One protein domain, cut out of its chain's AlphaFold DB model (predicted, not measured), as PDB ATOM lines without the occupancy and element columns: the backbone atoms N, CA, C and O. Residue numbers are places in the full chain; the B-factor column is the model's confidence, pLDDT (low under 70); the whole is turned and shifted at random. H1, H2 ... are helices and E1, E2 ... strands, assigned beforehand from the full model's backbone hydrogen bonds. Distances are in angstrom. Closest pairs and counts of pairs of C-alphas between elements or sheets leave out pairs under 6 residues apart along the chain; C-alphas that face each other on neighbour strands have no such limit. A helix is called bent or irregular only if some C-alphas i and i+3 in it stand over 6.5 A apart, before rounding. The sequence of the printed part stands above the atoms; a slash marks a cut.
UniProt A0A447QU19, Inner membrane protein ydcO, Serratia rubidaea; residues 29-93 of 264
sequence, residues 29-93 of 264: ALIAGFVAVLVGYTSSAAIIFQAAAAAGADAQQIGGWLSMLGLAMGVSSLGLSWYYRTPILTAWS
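What this domain is: This is residues 29 to 93 of the 264 residues of the protein "Inner membrane protein ydcO" of Serratia rubidaea (UniProt A0A447QU19). What shape does the model show? A bent helix, H1, and a long straight helix, H2, come together at the end where a tight link joins them and open from there as a loose V. After H2 the last residues fold back, and the short strand E1 packs on H2 in the opening between H2 and the first arm of H1. What is it made of, and how large is it? The printed part has 65 residues with two named helices and one named strand, in the order H1, H2, E1, and its class is mostly helix. It is loose, with a radius of gyration of the C-alphas of 13.6 A, and only just elongated, spanning 41 by 21 by 18 A.

Where its parts are: Where does H1 run? H1 holds residues 29 to 54 and begins with C-alpha 29 at (-42.805, -43.446, -59.571). By its hydrogen bonds it was assigned as one helix, but it is bent: C-alphas 43 and 46 are 7.7 A apart. Its arms are H1a, residues 29 to 43, 20.9 A long, and H1b, residues 46 to 54, 12.2 A long. What follows it? H2 holds residues 59 to 84 and is 36.8 A long, from C-alpha 59 at (-41.242, -42.657, -26.856). E1, residues 89 to 91, is 6.3 A long and ends with C-alpha 91 at (-42.764, -54.782, -45.310).

How they stand to each other: How do the arms and H2 stand? H1a and H1b stand at a steep tilt of 41 degrees. H1b and H2 only just touch, with 3 pairs of C-alphas within 8 A, and H2 does so with residues 59 to 62 alone; the closest C-alphas, those of Phe 49 and Ile 62, are 6.7 A apart. H1b and H2 run opposite ways at a steep tilt of 49 degrees, while H1a and H2 are apart. Where is E1? E1 and H2 have 8 pairs of C-alphas within 8 A, the closest being those of Leu 89 and Ser 77 at 5.0 A. H1a and E1 are near each other, with 5 pairs of C-alphas within 10 A, and H1b and E1 are apart. E1 pairs with no named strand. What do the helix backbones show? In H1a, H1b and H2 every O i to N i+4 pair is within hydrogen-bond range.

The domain as a whole: How far does it reach? The two C-alphas farthest apart, those of Gly 56 and Arg 85, are 41.4 A apart. Is it continuous? The printed part has no cut, and the links H1 to H2 and H2 to E1 are tight, with 4 residues each. Where is confidence low? The mean pLDDT of the printed part is 78.5, and residues 39 and 42 are under 70.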
ATOM      1  N   ALA A  29     -43.406 -42.361 -60.344       76.25
ATOM      2  CA  ALA A  29     -42.805 -43.446 -59.571       76.25
ATOM      3  C   ALA A  29     -42.454 -43.002 -58.140       76.25
ATOM      4  O   ALA A  29     -42.763 -43.714 -57.184       76.25
ATOM      5  N   LEU A  30     -41.882 -41.802 -57.983       79.25
ATOM      6  CA  LEU A  30     -41.624 -41.202 -56.672       79.25
ATOM      7  C   LEU A  30     -42.918 -40.952 -55.894       79.25
ATOM      8  O   LEU A  30     -42.992 -41.297 -54.717       79.25
ATOM      9  N   ILE A  31     -43.952 -40.410 -56.545       75.44
ATOM     10  CA  ILE A  31     -45.255 -40.165 -55.913       75.44
ATOM     11  C   ILE A  31     -45.894 -41.487 -55.476       75.44
ATOM     12  O   ILE A  31     -46.366 -41.591 -54.347       75.44
ATOM     13  N   ALA A  32     -45.882 -42.515 -56.328       70.44
ATOM     14  CA  ALA A  32     -46.430 -43.827 -55.993       70.44
ATOM     15  C   ALA A  32     -45.684 -44.477 -54.817       70.44
ATOM     16  O   ALA A  32     -46.326 -44.981 -53.896       70.44
ATOM     17  N   GLY A  33     -44.347 -44.419 -54.811       75.06
ATOM     18  CA  GLY A  33     -43.526 -44.911 -53.703       75.06
ATOM     19  C   GLY A  33     -43.786 -44.149 -52.403       75.06
ATOM     20  O   GLY A  33     -44.001 -44.764 -51.360       75.06
ATOM     21  N   PHE A  34     -43.856 -42.819 -52.468       76.44
ATOM     22  CA  PHE A  34     -44.161 -41.973 -51.317       76.44
ATOM     23  C   PHE A  34     -45.544 -42.277 -50.731       76.44
ATOM     24  O   PHE A  34     -45.671 -42.496 -49.528       76.44
ATOM     25  N   VAL A  35     -46.577 -42.357 -51.575       71.38
ATOM     26  CA  VAL A  35     -47.939 -42.702 -51.146       71.38
ATOM     27  C   VAL A  35     -47.982 -44.107 -50.544       71.38
ATOM     28  O   VAL A  35     -48.621 -44.294 -49.512       71.38
ATOM     29  N   ALA A  36     -47.280 -45.082 -51.130       71.62
ATOM     30  CA  ALA A  36     -47.208 -46.439 -50.589       71.62
ATOM     31  C   ALA A  36     -46.588 -46.468 -49.183       71.62
ATOM     32  O   ALA A  36     -47.135 -47.114 -48.289       71.62
ATOM     33  N   VAL A  37     -45.494 -45.729 -48.962       75.69
ATOM     34  CA  VAL A  37     -44.855 -45.607 -47.642       75.69
ATOM     35  C   VAL A  37     -45.772 -44.891 -46.654       75.69
ATOM     36  O   VAL A  37     -45.968 -45.386 -45.547       75.69
ATOM     37  N   LEU A  38     -46.375 -43.768 -47.049       71.50
ATOM     38  CA  LEU A  38     -47.248 -42.977 -46.182       71.50
ATOM     39  C   LEU A  38     -48.469 -43.787 -45.743       71.50
ATOM     40  O   LEU A  38     -48.768 -43.849 -44.550       71.50
ATOM     41  N   VAL A  39     -49.146 -44.455 -46.679       67.69
ATOM     42  CA  VAL A  39     -50.297 -45.314 -46.370       67.69
ATOM     43  C   VAL A  39     -49.863 -46.514 -45.529       67.69
ATOM     44  O   VAL A  39     -50.522 -46.817 -44.535       67.69
ATOM     45  N   GLY A  40     -48.744 -47.158 -45.873       71.62
ATOM     46  CA  GLY A  40     -48.194 -48.279 -45.111       71.62
ATOM     47  C   GLY A  40     -47.940 -47.902 -43.653       71.62
ATOM     48  O   GLY A  40     -48.477 -48.538 -42.749       71.62
ATOM     49  N   TYR A  41     -47.213 -46.812 -43.420       75.56
ATOM     50  CA  TYR A  41     -46.868 -46.335 -42.083       75.56
ATOM     51  C   TYR A  41     -48.088 -45.886 -41.282       75.56
ATOM     52  O   TYR A  41     -48.282 -46.323 -40.148       75.56
ATOM     53  N   THR A  42     -48.967 -45.094 -41.896       69.62
ATOM     54  CA  THR A  42     -50.186 -44.600 -41.241       69.62
ATOM     55  C   THR A  42     -51.119 -45.748 -40.839       69.62
ATOM     56  O   THR A  42     -51.805 -45.650 -39.826       69.62
ATOM     57  N   SER A  43     -51.128 -46.858 -41.588       70.56
ATOM     58  CA  SER A  43     -52.054 -47.969 -41.339       70.56
ATOM     59  C   SER A  43     -51.796 -48.743 -40.043       70.56
ATOM     60  O   SER A  43     -52.734 -49.297 -39.474       70.56
ATOM     61  N   SER A  44     -50.549 -48.811 -39.569       73.44
ATOM     62  CA  SER A  44     -50.194 -49.732 -38.481       73.44
ATOM     63  C   SER A  44     -49.124 -49.230 -37.518       73.44
ATOM     64  O   SER A  44     -48.851 -49.913 -36.532       73.44
ATOM     65  N   ALA A  45     -48.524 -48.054 -37.741       72.69
ATOM     66  CA  ALA A  45     -47.533 -47.507 -36.808       72.69
ATOM     67  C   ALA A  45     -48.128 -47.259 -35.414       72.69
ATOM     68  O   ALA A  45     -47.482 -47.566 -34.414       72.69
ATOM     69  N   ALA A  46     -49.383 -46.799 -35.336       74.31
ATOM     70  CA  ALA A  46     -50.082 -46.601 -34.065       74.31
ATOM     71  C   ALA A  46     -50.207 -47.904 -33.252       74.31
ATOM     72  O   ALA A  46     -50.036 -47.895 -32.036       74.31
ATOM     73  N   ILE A  47     -50.436 -49.034 -33.927       75.69
ATOM     74  CA  ILE A  47     -50.536 -50.365 -33.308       75.69
ATOM     75  C   ILE A  47     -49.182 -50.768 -32.714       75.69
ATOM     76  O   ILE A  47     -49.109 -51.242 -31.585       75.69
ATOM     77  N   ILE A  48     -48.095 -50.541 -33.457       78.38
ATOM     78  CA  ILE A  48     -46.731 -50.836 -32.996       78.38
ATOM     79  C   ILE A  48     -46.373 -49.961 -31.792       78.38
ATOM     80  O   ILE A  48     -45.789 -50.458 -30.833       78.38
ATOM     81  N   PHE A  49     -46.753 -48.682 -31.823       79.06
ATOM     82  CA  PHE A  49     -46.542 -47.766 -30.707       79.06
ATOM     83  C   PHE A  49     -47.256 -48.259 -29.445       79.06
ATOM     84  O   PHE A  49     -46.636 -48.346 -28.392       79.06
ATOM     85  N   GLN A  50     -48.527 -48.657 -29.562       76.81
ATOM     86  CA  GLN A  50     -49.294 -49.214 -28.445       76.81
ATOM     87  C   GLN A  50     -48.680 -50.515 -27.915       76.81
ATOM     88  O   GLN A  50     -48.524 -50.664 -26.707       76.81
ATOM     89  N   ALA A  51     -48.282 -51.432 -28.803       77.56
ATOM     90  CA  ALA A  51     -47.647 -52.692 -28.421       77.56
ATOM     91  C   ALA A  51     -46.331 -52.468 -27.658       77.56
ATOM     92  O   ALA A  51     -46.078 -53.112 -26.644       77.56
ATOM     93  N   ALA A  52     -45.492 -51.547 -28.141       78.88
ATOM     94  CA  ALA A  52     -44.213 -51.231 -27.516       78.88
ATOM     95  C   ALA A  52     -44.390 -50.479 -26.188       78.88
ATOM     96  O   ALA A  52     -43.720 -50.808 -25.211       78.88
ATOM     97  N   ALA A  53     -45.329 -49.531 -26.124       80.12
ATOM     98  CA  ALA A  53     -45.668 -48.831 -24.888       80.12
ATOM     99  C   ALA A  53     -46.204 -49.799 -23.818       80.12
ATOM    100  O   ALA A  53     -45.820 -49.704 -22.656       80.12
ATOM    101  N   ALA A  54     -47.018 -50.789 -24.207       74.31
ATOM    102  CA  ALA A  54     -47.511 -51.830 -23.303       74.31
ATOM    103  C   ALA A  54     -46.398 -52.742 -22.750       74.31
ATOM    104  O   ALA A  54     -46.549 -53.298 -21.666       74.31
ATOM    105  N   ALA A  55     -45.276 -52.870 -23.467       75.19
ATOM    106  CA  ALA A  55     -44.072 -53.574 -23.015       75.19
ATOM    107  C   ALA A  55     -43.111 -52.685 -22.191       75.19
ATOM    108  O   ALA A  55     -42.035 -53.140 -21.798       75.19
ATOM    109  N   GLY A  56     -43.475 -51.421 -21.938       80.44
ATOM    110  CA  GLY A  56     -42.690 -50.470 -21.145       80.44
ATOM    111  C   GLY A  56     -41.653 -49.660 -21.928       80.44
ATOM    112  O   GLY A  56     -40.757 -49.092 -21.310       80.44
ATOM    113  N   ALA A  57     -41.739 -49.605 -23.262       80.75
ATOM    114  CA  ALA A  57     -40.848 -48.772 -24.069       80.75
ATOM    115  C   ALA A  57     -41.202 -47.282 -23.947       80.75
ATOM    116  O   ALA A  57     -42.376 -46.907 -24.016       80.75
ATOM    117  N   ASP A  58     -40.187 -46.424 -23.841       82.56
ATOM    118  CA  ASP A  58     -40.380 -44.976 -23.905       82.56
ATOM    119  C   ASP A  58     -40.534 -44.474 -25.362       82.56
ATOM    120  O   ASP A  58     -40.239 -45.172 -26.339       82.56
ATOM    121  N   ALA A  59     -41.007 -43.234 -25.531       79.31
ATOM    122  CA  ALA A  59     -41.242 -42.657 -26.856       79.31
ATOM    123  C   ALA A  59     -39.955 -42.498 -27.693       79.31
ATOM    124  O   ALA A  59     -40.006 -42.583 -28.924       79.31
ATOM    125  N   GLN A  60     -38.803 -42.295 -27.049       77.50
ATOM    126  CA  GLN A  60     -37.510 -42.130 -27.714       77.50
ATOM    127  C   GLN A  60     -36.998 -43.470 -28.260       77.50
ATOM    128  O   GLN A  60     -36.524 -43.537 -29.396       77.50
ATOM    129  N   GLN A  61     -37.153 -44.551 -27.498       80.19
ATOM    130  CA  GLN A  61     -36.855 -45.922 -27.900       80.19
ATOM    131  C   GLN A  61     -37.729 -46.340 -29.079       80.19
ATOM    132  O   GLN A  61     -37.202 -46.817 -30.085       80.19
ATOM    133  N   ILE A  62     -39.044 -46.100 -29.003       80.44
ATOM    134  CA  ILE A  62     -39.967 -46.417 -30.101       80.44
ATOM    135  C   ILE A  62     -39.584 -45.632 -31.363       80.44
ATOM    136  O   ILE A  62     -39.506 -46.219 -32.443       80.44
ATOM    137  N   GLY A  63     -39.282 -44.335 -31.236       80.12
ATOM    138  CA  GLY A  63     -38.822 -43.496 -32.346       80.12
ATOM    139  C   GLY A  63     -37.524 -43.999 -32.990       80.12
ATOM    140  O   GLY A  63     -37.447 -44.120 -34.216       80.12
ATOM    141  N   GLY A  64     -36.522 -44.362 -32.183       80.88
ATOM    142  CA  GLY A  64     -35.257 -44.927 -32.670       80.88
ATOM    143  C   GLY A  64     -35.436 -46.285 -33.356       80.88
ATOM    144  O   GLY A  64     -34.869 -46.534 -34.424       80.88
ATOM    145  N   TRP A  65     -36.281 -47.156 -32.800       82.69
ATOM    146  CA  TRP A  65     -36.616 -48.453 -33.393       82.69
ATOM    147  C   TRP A  65     -37.328 -48.313 -34.733       82.69
ATOM    148  O   TRP A  65     -36.939 -48.952 -35.710       82.69
ATOM    149  N   LEU A  66     -38.340 -47.449 -34.796       81.69
ATOM    150  CA  LEU A  66     -39.086 -47.163 -36.013       81.69
ATOM    151  C   LEU A  66     -38.202 -46.543 -37.105       81.69
ATOM    152  O   LEU A  66     -38.366 -46.876 -38.280       81.69
ATOM    153  N   SER A  67     -37.239 -45.702 -36.722       80.94
ATOM    154  CA  SER A  67     -36.257 -45.120 -37.645       80.94
ATOM    155  C   SER A  67     -35.347 -46.195 -38.242       80.94
ATOM    156  O   SER A  67     -35.200 -46.284 -39.463       80.94
ATOM    157  N   MET A  68     -34.795 -47.077 -37.400       82.75
ATOM    158  CA  MET A  68     -33.975 -48.197 -37.868       82.75
ATOM    159  C   MET A  68     -34.768 -49.213 -38.689       82.75
ATOM    160  O   MET A  68     -34.238 -49.753 -39.656       82.75
ATOM    161  N   LEU A  69     -36.036 -49.464 -38.353       80.94
ATOM    162  CA  LEU A  69     -36.915 -50.321 -39.150       80.94
ATOM    163  C   LEU A  69     -37.144 -49.733 -40.544       80.94
ATOM    164  O   LEU A  69     -36.998 -50.454 -41.529       80.94
ATOM    165  N   GLY A  70     -37.458 -48.437 -40.635       82.25
ATOM    166  CA  GLY A  70     -37.631 -47.747 -41.913       82.25
ATOM    167  C   GLY A  70     -36.370 -47.813 -42.777       82.25
ATOM    168  O   GLY A  70     -36.446 -48.156 -43.956       82.25
ATOM    169  N   LEU A  71     -35.200 -47.580 -42.174       84.81
ATOM    170  CA  LEU A  71     -33.909 -47.685 -42.854       84.81
ATOM    171  C   LEU A  71     -33.624 -49.122 -43.311       84.81
ATOM    172  O   LEU A  71     -33.271 -49.337 -44.469       84.81
ATOM    173  N   ALA A  72     -33.835 -50.117 -42.447       85.12
ATOM    174  CA  ALA A  72     -33.649 -51.525 -42.787       85.12
ATOM    175  C   ALA A  72     -34.575 -51.969 -43.930       85.12
ATOM    176  O   ALA A  72     -34.138 -52.678 -44.840       85.12
ATOM    177  N   MET A  73     -35.836 -51.532 -43.927       83.25
ATOM    178  CA  MET A  73     -36.792 -51.797 -45.006       83.25
ATOM    179  C   MET A  73     -36.386 -51.113 -46.312       83.25
ATOM    180  O   MET A  73     -36.382 -51.758 -47.360       83.25
ATOM    181  N   GLY A  74     -35.962 -49.849 -46.262       84.81
ATOM    182  CA  GLY A  74     -35.466 -49.129 -47.435       84.81
ATOM    183  C   GLY A  74     -34.245 -49.808 -48.057       84.81
ATOM    184  O   GLY A  74     -34.254 -50.130 -49.245       84.81
ATOM    185  N   VAL A  75     -33.224 -50.102 -47.247       89.19
ATOM    186  CA  VAL A  75     -31.978 -50.747 -47.697       89.19
ATOM    187  C   VAL A  75     -32.242 -52.136 -48.270       89.19
ATOM    188  O   VAL A  75     -31.748 -52.463 -49.345       89.19
ATOM    189  N   SER A  76     -33.045 -52.957 -47.591       86.50
ATOM    190  CA  SER A  76     -33.365 -54.306 -48.074       86.50
ATOM    191  C   SER A  76     -34.239 -54.294 -49.331       86.50
ATOM    192  O   SER A  76     -33.970 -55.068 -50.245       86.50
ATOM    193  N   SER A  77     -35.233 -53.403 -49.423       83.75
ATOM    194  CA  SER A  77     -36.057 -53.235 -50.629       83.75
ATOM    195  C   SER A  77     -35.203 -52.826 -51.824       83.75
ATOM    196  O   SER A  77     -35.297 -53.438 -52.887       83.75
ATOM    197  N   LEU A  78     -34.321 -51.837 -51.645       86.06
ATOM    198  CA  LEU A  78     -33.398 -51.379 -52.685       86.06
ATOM    199  C   LEU A  78     -32.411 -52.479 -53.084       86.06
ATOM    200  O   LEU A  78     -32.279 -52.779 -54.270       86.06
ATOM    201  N   GLY A  79     -31.758 -53.113 -52.109       88.81
ATOM    202  CA  GLY A  79     -30.760 -54.155 -52.345       88.81
ATOM    203  C   GLY A  79     -31.339 -55.370 -53.066       88.81
ATOM    204  O   GLY A  79     -30.775 -55.829 -54.059       88.81
ATOM    205  N   LEU A  80     -32.503 -55.857 -52.628       82.62
ATOM    206  CA  LEU A  80     -33.184 -56.981 -53.274       82.62
ATOM    207  C   LEU A  80     -33.714 -56.599 -54.655       82.62
ATOM    208  O   LEU A  80     -33.577 -57.389 -55.587       82.62
ATOM    209  N   SER A  81     -34.272 -55.395 -54.805       79.00
ATOM    210  CA  SER A  81     -34.750 -54.930 -56.108       79.00
ATOM    211  C   SER A  81     -33.622 -54.821 -57.124       79.00
ATOM    212  O   SER A  81     -33.794 -55.192 -58.285       79.00
ATOM    213  N   TRP A  82     -32.453 -54.355 -56.682       88.19
ATOM    214  CA  TRP A  82     -31.263 -54.257 -57.516       88.19
ATOM    215  C   TRP A  82     -30.709 -55.636 -57.886       88.19
ATOM    216  O   TRP A  82     -30.447 -55.891 -59.061       88.19
ATOM    217  N   TYR A  83     -30.602 -56.546 -56.914       87.81
ATOM    218  CA  TYR A  83     -30.068 -57.892 -57.126       87.81
ATOM    219  C   TYR A  83     -30.962 -58.750 -58.035       87.81
ATOM    220  O   TYR A  83     -30.481 -59.339 -59.001       87.81
ATOM    221  N   TYR A  84     -32.272 -58.787 -57.774       80.81
ATOM    222  CA  TYR A  84     -33.226 -59.587 -58.553       80.81
ATOM    223  C   TYR A  84     -33.750 -58.879 -59.806       80.81
ATOM    224  O   TYR A  84     -34.478 -59.488 -60.588       80.81
ATOM    225  N   ARG A  85     -33.393 -57.603 -60.006       79.44
ATOM    226  CA  ARG A  85     -33.885 -56.745 -61.097       79.44
ATOM    227  C   ARG A  85     -35.410 -56.741 -61.233       79.44
ATOM    228  O   ARG A  85     -35.956 -56.659 -62.330       79.44
ATOM    229  N   THR A  86     -36.098 -56.813 -60.104       76.12
ATOM    230  CA  THR A  86     -37.560 -56.760 -60.001       76.12
ATOM    231  C   THR A  86     -37.932 -55.849 -58.841       76.12
ATOM    232  O   THR A  86     -37.245 -55.921 -57.829       76.12
ATOM    233  N   PRO A  87     -39.001 -55.040 -58.918       73.62
ATOM    234  CA  PRO A  87     -39.418 -54.202 -57.797       73.62
ATOM    235  C   PRO A  87     -39.854 -55.082 -56.615       73.62
ATOM    236  O   PRO A  87     -40.887 -55.748 -56.672       73.62
ATOM    237  N   ILE A  88     -39.043 -55.115 -55.558       74.06
ATOM    238  CA  ILE A  88     -39.285 -55.858 -54.318       74.06
ATOM    239  C   ILE A  88     -39.458 -54.847 -53.190       74.06
ATOM    240  O   ILE A  88     -38.580 -54.022 -52.943       74.06
ATOM    241  N   LEU A  89     -40.583 -54.948 -52.485       76.25
ATOM    242  CA  LEU A  89     -40.882 -54.124 -51.324       76.25
ATOM    243  C   LEU A  89     -40.857 -55.010 -50.081       76.25
ATOM    244  O   LEU A  89     -41.638 -55.951 -49.946       76.25
ATOM    245  N   THR A  90     -39.947 -54.726 -49.165       78.25
ATOM    246  CA  THR A  90     -39.963 -55.342 -47.844       78.25
ATOM    247  C   THR A  90     -40.954 -54.592 -46.966       78.25
ATOM    248  O   THR A  90     -41.063 -53.370 -47.034       78.25
ATOM    249  N   ALA A  91     -41.734 -55.332 -46.181       72.25
ATOM    250  CA  ALA A  91     -42.764 -54.782 -45.310       72.25
ATOM    251  C   ALA A  91     -42.805 -55.554 -43.989       72.25
ATOM    252  O   ALA A  91     -42.354 -56.701 -43.905       72.25
ATOM    253  N   TRP A  92     -43.350 -54.924 -42.951       78.12
ATOM    254  CA  TRP A  92     -43.653 -55.604 -41.695       78.12
ATOM    255  C   TRP A  92     -44.990 -56.359 -41.781       78.12
ATOM    256  O   TRP A  92     -45.781 -56.187 -42.707       78.12
ATOM    257  N   SER A  93     -45.278 -57.172 -40.764       78.56
ATOM    258  CA  SER A  93     -46.542 -57.906 -40.640       78.56
ATOM    259  C   SER A  93     -47.549 -57.147 -39.777       78.56
ATOM    260  O   SER A  93     -47.443 -57.157 -38.552       78.56
TER     261      SER A  93